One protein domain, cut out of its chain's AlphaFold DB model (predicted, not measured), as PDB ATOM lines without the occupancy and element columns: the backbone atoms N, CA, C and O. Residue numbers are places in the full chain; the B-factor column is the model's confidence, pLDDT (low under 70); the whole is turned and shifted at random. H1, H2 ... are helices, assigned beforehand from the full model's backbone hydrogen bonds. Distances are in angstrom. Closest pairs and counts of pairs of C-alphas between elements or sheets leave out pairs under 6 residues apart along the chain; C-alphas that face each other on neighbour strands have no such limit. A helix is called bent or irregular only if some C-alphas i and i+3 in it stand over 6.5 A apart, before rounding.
ATOM      1  N   ASN A  84      77.670 102.798  80.139       79.50
ATOM      2  CA  ASN A  84      78.459 103.558  79.169       79.50
ATOM      3  C   ASN A  84      78.913 102.689  77.992       79.50
ATOM      4  O   ASN A  84      78.725 103.072  76.838       79.50
ATOM      5  N   LEU A  85      79.490 101.506  78.240       84.00
ATOM      6  CA  LEU A  85      80.117 100.730  77.162       84.00
ATOM      7  C   LEU A  85      79.118  99.900  76.338       84.00
ATOM      8  O   LEU A  85      79.109  99.973  75.106       84.00
ATOM      9  N   VAL A  86      78.288  99.091  77.002       87.75
ATOM     10  CA  VAL A  86      77.363  98.152  76.346       87.75
ATOM     11  C   VAL A  86      76.369  98.862  75.415       87.75
ATOM     12  O   VAL A  86      76.249  98.424  74.265       87.75
ATOM     13  N   PRO A  87      75.698  99.964  75.812       84.75
ATOM     14  CA  PRO A  87      74.729 100.638  74.951       84.75
ATOM     15  C   PRO A  87      75.385 101.232  73.703       84.75
ATOM     16  O   PRO A  87      74.852 101.104  72.600       84.75
ATOM     17  N   VAL A  88      76.581 101.812  73.849       83.81
ATOM     18  CA  VAL A  88      77.333 102.410  72.738       83.81
ATOM     19  C   VAL A  88      77.729 101.348  71.710       83.81
ATOM     20  O   VAL A  88      77.491 101.525  70.513       83.81
ATOM     21  N   ILE A  89      78.275 100.214  72.160       86.62
ATOM     22  CA  ILE A  89      78.649  99.109  71.265       86.62
ATOM     23  C   ILE A  89      77.409  98.502  70.601       86.62
ATOM     24  O   ILE A  89      77.427  98.229  69.397       86.62
ATOM     25  N   ALA A  90      76.325  98.307  71.357       86.81
ATOM     26  CA  ALA A  90      75.088  97.739  70.835       86.81
ATOM     27  C   ALA A  90      74.500  98.608  69.714       86.81
ATOM     28  O   ALA A  90      74.192  98.093  68.638       86.81
ATOM     29  N   VAL A  91      74.414  99.927  69.919       87.31
ATOM     30  CA  VAL A  91      73.945 100.866  68.891       87.31
ATOM     31  C   VAL A  91      74.862 100.836  67.668       87.31
ATOM     32  O   VAL A  91      74.371 100.750  66.543       87.31
ATOM     33  N   LEU A  92      76.184 100.832  67.861       86.06
ATOM     34  CA  LEU A  92      77.144 100.807  66.757       86.06
ATOM     35  C   LEU A  92      77.001  99.544  65.895       86.06
ATOM     36  O   LEU A  92      76.968  99.635  64.665       86.06
ATOM     37  N   MET A  93      76.856  98.371  66.518       86.56
ATOM     38  CA  MET A  93      76.655  97.117  65.788       86.56
ATOM     39  C   MET A  93      75.282  97.035  65.115       86.56
ATOM     40  O   MET A  93      75.193  96.549  63.987       86.56
ATOM     41  N   LEU A  94      74.220  97.535  65.756       89.12
ATOM     42  CA  LEU A  94      72.880  97.569  65.160       89.12
ATOM     43  C   LEU A  94      72.820  98.499  63.948       89.12
ATOM     44  O   LEU A  94      72.266  98.119  62.918       89.12
ATOM     45  N   VAL A  95      73.430  99.684  64.031       88.38
ATOM     46  CA  VAL A  95      73.520 100.618  62.900       88.38
ATOM     47  C   VAL A  95      74.353 100.009  61.776       88.38
ATOM     48  O   VAL A  95      73.935 100.047  60.621       88.38
ATOM     49  N   PHE A  96      75.497  99.398  62.094       85.44
ATOM     50  CA  PHE A  96      76.354  98.760  61.096       85.44
ATOM     51  C   PHE A  96      75.660  97.581  60.394       85.44
ATOM     52  O   PHE A  96      75.644  97.509  59.162       85.44
ATOM     53  N   GLY A  97      75.024  96.689  61.158       87.25
ATOM     54  CA  GLY A  97      74.259  95.561  60.626       87.25
ATOM     55  C   GLY A  97      73.033  96.006  59.825       87.25
ATOM     56  O   GLY A  97      72.793  95.497  58.728       87.25
ATOM     57  N   GLY A  98      72.302  97.008  60.321       88.12
ATOM     58  CA  GLY A  98      71.155  97.607  59.637       88.12
ATOM     59  C   GLY A  98      71.542  98.283  58.324       88.12
ATOM     60  O   GLY A  98      70.866  98.113  57.313       88.12
ATOM     61  N   PHE A  99      72.673  98.985  58.296       87.25
ATOM     62  CA  PHE A  99      73.177  99.631  57.089       87.25
ATOM     63  C   PHE A  99      73.528  98.622  55.990       87.25
ATOM     64  O   PHE A  99      73.138  98.805  54.835       87.25
ATOM     65  N   ILE A 100      74.221  97.535  56.347       87.19
ATOM     66  CA  ILE A 100      74.526  96.451  55.404       87.19
ATOM     67  C   ILE A 100      73.227  95.843  54.882       87.19
ATOM     68  O   ILE A 100      73.074  95.695  53.671       87.19
ATOM     69  N   PHE A 101      72.268  95.567  55.768       86.44
ATOM     70  CA  PHE A 101      70.979  94.990  55.398       86.44
ATOM     71  C   PHE A 101      70.214  95.854  54.380       86.44
ATOM     72  O   PHE A 101      69.738  95.329  53.376       86.44
ATOM     73  N   LEU A 102      70.170  97.180  54.562       87.44
ATOM     74  CA  LEU A 102      69.459  98.096  53.656       87.44
ATOM     75  C   LEU A 102      70.117  98.239  52.272       87.44
ATOM     76  O   LEU A 102      69.422  98.436  51.280       87.44
ATOM     77  N   ILE A 103      71.448  98.147  52.184       88.31
ATOM     78  CA  ILE A 103      72.195  98.335  50.921       88.31
ATOM     79  C   ILE A 103      72.405  97.009  50.174       88.31
ATOM     80  O   ILE A 103      72.885  96.988  49.042       88.31
ATOM     81  N   SER A 104      72.005  95.891  50.778       83.62
ATOM     82  CA  SER A 104      72.230  94.548  50.239       83.62
ATOM     83  C   SER A 104      71.585  94.296  48.870       83.62
ATOM     84  O   SER A 104      72.051  93.411  48.146       83.62
ATOM     85  N   GLY A 105      70.558  95.064  48.488       83.44
ATOM     86  CA  GLY A 105      69.839  94.870  47.226       83.44
ATOM     87  C   GLY A 105      69.353  93.422  47.084       83.44
ATOM     88  O   GLY A 105      68.808  92.859  48.027       83.44
ATOM     89  N   GLU A 106      69.616  92.802  45.932       78.81
ATOM     90  CA  GLU A 106      69.274  91.395  45.655       78.81
ATOM     91  C   GLU A 106      70.383  90.398  46.031       78.81
ATOM     92  O   GLU A 106      70.250  89.202  45.785       78.81
ATOM     93  N   SER A 107      71.504  90.851  46.605       85.31
ATOM     94  CA  SER A 107      72.612  89.945  46.920       85.31
ATOM     95  C   SER A 107      72.318  89.134  48.196       85.31
ATOM     96  O   SER A 107      72.350  89.692  49.297       85.31
ATOM     97  N   PRO A 108      72.086  87.808  48.105       85.75
ATOM     98  CA  PRO A 108      71.659  87.007  49.258       85.75
ATOM     99  C   PRO A 108      72.717  86.986  50.367       85.75
ATOM    100  O   PRO A 108      72.393  87.020  51.552       85.75
ATOM    101  N   ARG A 109      73.999  87.037  49.979       88.56
ATOM    102  CA  ARG A 109      75.144  87.054  50.894       88.56
ATOM    103  C   ARG A 109      75.142  88.257  51.840       88.56
ATOM    104  O   ARG A 109      75.456  88.104  53.015       88.56
ATOM    105  N   ASN A 110      74.815  89.450  51.344       84.75
ATOM    106  CA  ASN A 110      74.869  90.662  52.165       84.75
ATOM    107  C   ASN A 110      73.645  90.768  53.087       84.75
ATOM    108  O   ASN A 110      73.786  91.191  54.236       84.75
ATOM    109  N   VAL A 111      72.479  90.291  52.627       88.44
ATOM    110  CA  VAL A 111      71.260  90.192  53.447       88.44
ATOM    111  C   VAL A 111      71.490  89.252  54.630       88.44
ATOM    112  O   VAL A 111      71.176  89.595  55.772       88.44
ATOM    113  N   GLU A 112      72.071  88.079  54.371       89.75
ATOM    114  CA  GLU A 112      72.386  87.100  55.411       89.75
ATOM    115  C   GLU A 112      73.396  87.659  56.420       89.75
ATOM    116  O   GLU A 112      73.207  87.523  57.630       89.75
ATOM    117  N   TRP A 113      74.421  88.370  55.942       86.94
ATOM    118  CA  TRP A 113      75.434  88.958  56.813       86.94
ATOM    119  C   TRP A 113      74.874  90.075  57.704       86.94
ATOM    120  O   TRP A 113      75.085  90.051  58.917       86.94
ATOM    121  N   GLY A 114      74.083  91.001  57.147       87.50
ATOM    122  CA  GLY A 114      73.418  92.055  57.923       87.50
ATOM    123  C   GLY A 114      72.467  91.490  58.985       87.50
ATOM    124  O   GLY A 114      72.501  91.908  60.144       87.50
ATOM    125  N   ARG A 115      71.677  90.466  58.632       89.56
ATOM    126  CA  ARG A 115      70.780  89.777  59.575       89.56
ATOM    127  C   ARG A 115      71.549  89.032  60.667       89.56
ATOM    128  O   ARG A 115      71.133  89.043  61.827       89.56
ATOM    129  N   SER A 116      72.663  88.398  60.314       91.75
ATOM    130  CA  SER A 116      73.531  87.704  61.269       91.75
ATOM    131  C   SER A 116      74.105  88.667  62.308       91.75
ATOM    132  O   SER A 116      74.030  88.386  63.503       91.75
ATOM    133  N   ILE A 117      74.571  89.848  61.885       90.00
ATOM    134  CA  ILE A 117      75.083  90.880  62.797       90.00
ATOM    135  C   ILE A 117      73.980  91.334  63.761       90.00
ATOM    136  O   ILE A 117      74.159  91.236  64.970       90.00
ATOM    137  N   ILE A 118      72.810  91.730  63.245       90.75
ATOM    138  CA  ILE A 118      71.691  92.210  64.075       90.75
ATOM    139  C   ILE A 118      71.263  91.149  65.098       90.75
ATOM    140  O   ILE A 118      71.124  91.438  66.285       90.75
ATOM    141  N   THR A 119      71.072  89.904  64.656       90.94
ATOM    142  CA  THR A 119      70.639  88.821  65.553       90.94
ATOM    143  C   THR A 119      71.706  88.446  66.577       90.94
ATOM    144  O   THR A 119      71.360  88.132  67.715       90.94
ATOM    145  N   SER A 120      72.989  88.519  66.215       92.25
ATOM    146  CA  SER A 120      74.099  88.293  67.147       92.25
ATOM    147  C   SER A 120      74.164  89.390  68.210       92.25
ATOM    148  O   SER A 120      74.296  89.077  69.392       92.25
ATOM    149  N   THR A 121      73.979  90.657  67.826       92.12
ATOM    150  CA  THR A 121      73.926  91.783  68.770       92.12
ATOM    151  C   THR A 121      72.744  91.661  69.727       92.12
ATOM    152  O   THR A 121      72.927  91.802  70.932       92.12
ATOM    153  N   ILE A 122      71.547  91.328  69.226       93.75
ATOM    154  CA  ILE A 122      70.357  91.130  70.071       93.75
ATOM    155  C   ILE A 122      70.586  89.991  71.067       93.75
ATOM    156  O   ILE A 122      70.312  90.153  72.252       93.75
ATOM    157  N   LYS A 123      71.125  88.849  70.617       93.69
ATOM    158  CA  LYS A 123      71.446  87.727  71.511       93.69
ATOM    159  C   LYS A 123      72.465  88.123  72.579       93.69
ATOM    160  O   LYS A 123      72.267  87.777  73.737       93.69
ATOM    161  N   GLY A 124      73.513  88.862  72.212       91.44
ATOM    162  CA  GLY A 124      74.503  89.366  73.166       91.44
ATOM    163  C   GLY A 124      73.877  90.267  74.230       91.44
ATOM    164  O   GLY A 124      74.102  90.059  75.418       91.44
ATOM    165  N   LEU A 125      73.021  91.204  73.812       91.81
ATOM    166  CA  LEU A 125      72.321  92.107  74.724       91.81
ATOM    167  C   LEU A 125      71.404  91.340  75.689       91.81
ATOM    168  O   LEU A 125      71.424  91.584  76.893       91.81
ATOM    169  N   VAL A 126      70.655  90.362  75.170       94.75
ATOM    170  CA  VAL A 126      69.802  89.486  75.983       94.75
ATOM    171  C   VAL A 126      70.627  88.703  77.001       94.75
ATOM    172  O   VAL A 126      70.214  88.621  78.149       94.75
ATOM    173  N   ILE A 127      71.787  88.158  76.624       93.81
ATOM    174  CA  ILE A 127      72.646  87.401  77.547       93.81
ATOM    175  C   ILE A 127      73.165  88.294  78.679       93.81
ATOM    176  O   ILE A 127      73.124  87.873  79.830       93.81
ATOM    177  N   ILE A 128      73.614  89.517  78.377       91.00
ATOM    178  CA  ILE A 128      74.139  90.453  79.388       91.00
ATOM    179  C   ILE A 128      73.045  90.818  80.401       91.00
ATOM    180  O   ILE A 128      73.242  90.660  81.605       91.00
ATOM    181  N   PHE A 129      71.866  91.233  79.928       90.00
ATOM    182  CA  PHE A 129      70.756  91.577  80.822       90.00
ATOM    183  C   PHE A 129      70.186  90.361  81.556       90.00
ATOM    184  O   PHE A 129      69.825  90.467  82.727       90.00
ATOM    185  N   ALA A 130      70.130  89.196  80.906       93.38
ATOM    186  CA  ALA A 130      69.700  87.962  81.553       93.38
ATOM    187  C   ALA A 130      70.677  87.543  82.654       93.38
ATOM    188  O   ALA A 130      70.231  87.152  83.725       93.38
ATOM    189  N   ALA A 131      71.990  87.653  82.429       92.44
ATOM    190  CA  ALA A 131      72.990  87.360  83.448       92.44
ATOM    191  C   ALA A 131      72.805  88.262  84.675       92.44
ATOM    192  O   ALA A 131      72.719  87.752  85.790       92.44
ATOM    193  N   TRP A 132      72.649  89.574  84.468       87.19
ATOM    194  CA  TRP A 132      72.389  90.517  85.557       87.19
ATOM    195  C   TRP A 132      71.108  90.168  86.334       87.19
ATOM    196  O   TRP A 132      71.128  90.084  87.562       87.19
ATOM    197  N   LEU A 133      70.012  89.856  85.629       89.00
ATOM    198  CA  LEU A 133      68.751  89.439  86.250       89.00
ATOM    199  C   LEU A 133      68.869  88.125  87.028       89.00
ATOM    200  O   LEU A 133      68.310  88.016  88.117       89.00
ATOM    201  N   ILE A 134      69.572  87.130  86.484       91.00
ATOM    202  CA  ILE A 134      69.751  85.823  87.130       91.00
ATOM    203  C   ILE A 134      70.545  85.987  88.423       91.00
ATOM    204  O   ILE A 134      70.119  85.476  89.458       91.00
ATOM    205  N   VAL A 135      71.658  86.723  88.383       88.69
ATOM    206  CA  VAL A 135      72.487  86.975  89.569       88.69
ATOM    207  C   VAL A 135      71.689  87.754  90.615       88.69
ATOM    208  O   VAL A 135      71.639  87.344  91.773       88.69
ATOM    209  N   ASN A 136      70.967  88.802  90.204       85.06
ATOM    210  CA  ASN A 136      70.123  89.569  91.117       85.06
ATOM    211  C   ASN A 136      69.028  88.713  91.765       85.06
ATOM    212  O   ASN A 136      68.836  88.747  92.977       85.06
ATOM    213  N   THR A 137      68.352  87.884  90.970       88.31
ATOM    214  CA  THR A 137      67.317  86.974  91.472       88.31
ATOM    215  C   THR A 137      67.908  85.968  92.456       88.31
ATOM    216  O   THR A 137      67.315  85.714  93.499       88.31
ATOM    217  N   PHE A 138      69.089  85.418  92.163       89.25
ATOM    218  CA  PHE A 138      69.770  84.478  93.047       89.25
ATOM    219  C   PHE A 138      70.082  85.093  94.422       89.25
ATOM    220  O   PHE A 138      69.757  84.484  95.441       89.25
ATOM    221  N   PHE A 139      70.633  86.311  94.464       82.88
ATOM    222  CA  PHE A 139      70.938  87.006  95.723       82.88
ATOM    223  C   PHE A 139      69.687  87.391  96.528       82.88
ATOM    224  O   PHE A 139      69.685  87.289  97.756       82.88
ATOM    225  N   VAL A 140      68.597  87.756  95.848       82.75
ATOM    226  CA  VAL A 140      67.301  88.018  96.495       82.75
ATOM    227  C   VAL A 140      66.693  86.731  97.066       82.75
ATOM    228  O   VAL A 140      66.141  86.751  98.164       82.75
ATOM    229  N   LEU A 141      66.824  85.591  96.376       85.62
ATOM    230  CA  LEU A 141      66.302  84.302  96.852       85.62
ATOM    231  C   LEU A 141      66.966  83.841  98.152       85.62
ATOM    232  O   LEU A 141      66.286  83.310  99.029       85.62
ATOM    233  N   ILE A 142      68.273  84.068  98.294       86.75
ATOM    234  CA  ILE A 142      69.005  83.774  99.534       86.75
ATOM    235  C   ILE A 142      68.852  84.881 100.592       86.75
ATOM    236  O   ILE A 142      69.471  84.793 101.651       86.75
ATOM    237  N   LYS A 143      68.039  85.914 100.310       78.81
ATOM    238  CA  LYS A 143      67.783  87.081 101.167       78.81
ATOM    239  C   LYS A 143      69.059  87.706 101.708       78.81
ATOM    240  O   LYS A 143      69.154  87.997 102.893       78.81
ATOM    241  N   VAL A 144      70.066  87.870 100.849       74.50
ATOM    242  CA  VAL A 144      71.384  88.339 101.292       74.50
ATOM    243  C   VAL A 144      71.284  89.664 102.066       74.50
ATOM    244  O   VAL A 144      71.986  89.829 103.056       74.50
ATOM    245  N   SER A 145      70.326  90.526 101.709       67.75
ATOM    246  CA  SER A 145      69.989  91.790 102.381       67.75
ATOM    247  C   SER A 145      69.564  91.678 103.852       67.75
ATOM    248  O   SER A 145      69.547  92.685 104.550       67.75
ATOM    249  N   ASP A 146      69.160  90.496 104.329       71.88
ATOM    250  CA  ASP A 146      68.716  90.305 105.718       71.88
ATOM    251  C   ASP A 146      69.899  90.013 106.662       71.88
ATOM    252  O   ASP A 146      69.823  90.285 107.858       71.88
ATOM    253  N   TRP A 147      70.991  89.450 106.134       67.62
ATOM    254  CA  TRP A 147      72.209  89.094 106.886       67.62
ATOM    255  C   TRP A 147      73.432  89.929 106.483       67.62
ATOM    256  O   TRP A 147      74.508  89.765 107.055       67.62
ATOM    257  N   THR A 148      73.274  90.801 105.491       65.62
ATOM    258  CA  THR A 148      74.275  91.759 105.017       65.62
ATOM    259  C   THR A 148      73.581  93.105 104.828       65.62
ATOM    260  O   THR A 148      72.432  93.119 104.395       65.62
ATOM    261  N   ASP A 149      74.252  94.228 105.095       61.84
ATOM    262  CA  ASP A 149      73.700  95.588 104.921       61.84
ATOM    263  C   ASP A 149      73.489  96.000 103.442       61.84
ATOM    264  O   ASP A 149      73.467  97.170 103.092       61.84
ATOM    265  N   LEU A 150      73.283  95.041 102.537       64.38
ATOM    266  CA  LEU A 150      73.075  95.250 101.105       64.38
ATOM    267  C   LEU A 150      71.588  95.480 100.797       64.38
ATOM    268  O   LEU A 150      70.898  94.587 100.295       64.38
ATOM    269  N   LYS A 151      71.060  96.664 101.125       59.16
ATOM    270  CA  LYS A 151      69.623  96.969 100.967       59.16
ATOM    271  C   LYS A 151      69.203  97.283  99.532       59.16
ATOM    272  O   LYS A 151      68.054  97.018  99.173       59.16
ATOM    273  N   SER A 152      70.115  97.791  98.708       62.75
ATOM    274  CA  SER A 152      69.785  98.296  97.367       62.75
ATOM    275  C   SER A 152      70.166  97.350  96.208       62.75
ATOM    276  O   SER A 152      69.849  97.618  95.049       62.75
ATOM    277  N   GLY A 153      70.760  96.189  96.510       66.31
ATOM    278  CA  GLY A 153      71.111  95.141  95.543       66.31
ATOM    279  C   GLY A 153      72.486  94.533  95.821       66.31
ATOM    280  O   GLY A 153      73.281  95.098  96.556       66.31
ATOM    281  N   TRP A 154      72.798  93.381  95.221       70.12
ATOM    282  CA  TRP A 154      74.126  92.750  95.365       70.12
ATOM    283  C   TRP A 154      75.258  93.540  94.686       70.12
ATOM    284  O   TRP A 154      76.429  93.250  94.920       70.12
ATOM    285  N   PHE A 155      74.892  94.479  93.812       64.88
ATOM    286  CA  PHE A 155      75.801  95.373  93.105       64.88
ATOM    287  C   PHE A 155      76.080  96.634  93.940       64.88
ATOM    288  O   PHE A 155      77.235  96.981  94.134       64.88
ATOM    289  N   GLN A 156      75.066  97.216  94.591       62.34
ATOM    290  CA  GLN A 156      75.257  98.364  95.484       62.34
ATOM    291  C   GLN A 156      75.778  97.928  96.850       62.34
ATOM    292  O   GLN A 156      75.029  97.517  97.739       62.34
ATOM    293  N   VAL A 157      77.094  98.019  97.003       61.41
ATOM    294  CA  VAL A 157      77.776  97.669  98.242       61.41
ATOM    295  C   VAL A 157      77.724  98.851  99.211       61.41
ATOM    296  O   VAL A 157      78.623  99.689  99.249       61.41
ATOM    297  N   GLU A 158      76.655  98.906 100.008       60.00
ATOM    298  CA  GLU A 158      76.548  99.765 101.196       60.00
ATOM    299  C   GLU A 158      77.482  99.211 102.284       60.00
ATOM    300  O   GLU A 158      77.113  98.417 103.148       60.00
ATOM    301  N   CYS A 159      78.759  99.571 102.188       64.88
ATOM    302  CA  CYS A 159      79.728  99.315 103.242       64.88
ATOM    303  C   CYS A 159      79.650 100.436 104.280       64.88
ATOM    304  O   CYS A 159      79.905 101.592 103.945       64.88
TER     305      CYS A 159
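AT A GLANCE: This is residues 84 to 159 of the 203 residues of an uncharacterized protein of Parcubacteria bacterium DG_74_2 (UniProt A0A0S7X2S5). Look for a long, thin helical hairpin: the long helix H2 makes the length of the rod, and the shorter H1 is folded back beside the first part of it. At the other end of H2 sit the short helix H3 and a tail with no named element, residues 148 to 159, which folds back from the tip. The printed part has 76 residues with three named helices, H1, H2 and H3 in chain order, and no named strand; its class is all helix. It is extended, with a radius of gyration of the C-alphas of 19.1 A, and spans 61 by 22 by 10 A.

HOW THE PARTS SIT: Start from H2, residues 108 to 141, and look from it to H1, residues 84 to 103. They touch and form a helical hairpin; their closest C-alphas, of Gly 97 and Gly 114, are 4.5 A apart. H2 touches H1 with residues 110 to 125 alone. Their lines stand at a shallow tilt of 24 degrees, and they run opposite ways. H3, residues 144 to 147, meets H2 only through their link and is apart from H1. Every O i to N i+4 pair is within hydrogen-bond range in H2 and 15 of 16 are in H1, while H3 is too short for such a pair.

IN THESE COORDINATES: Find C-alpha 108 at (71.659, 87.007, 49.258); from there H2 runs 48.0 A to C-alpha 141 at (66.302, 84.302, 96.852). H1 begins at C-alpha 84, at (78.459, 103.558, 79.169), and runs 29.4 A to C-alpha 103. H1 is neither bent nor irregular, but only just: C-alphas 84 and 87 are 6.3 A apart. H3 ends at C-alpha 147, 5.7 A from C-alpha 144.

THE WHOLE: The two C-alphas farthest apart, of Glu 106 and Trp 147, are 61.3 A apart. The printed part has no cut, and the links H1 to H2 and H2 to H3 are tight. Look at the B-factor column for low confidence, under 70, at residue 145, residues 147 to 153 and residues 155 to 159; the mean pLDDT of the printed part is 83.1.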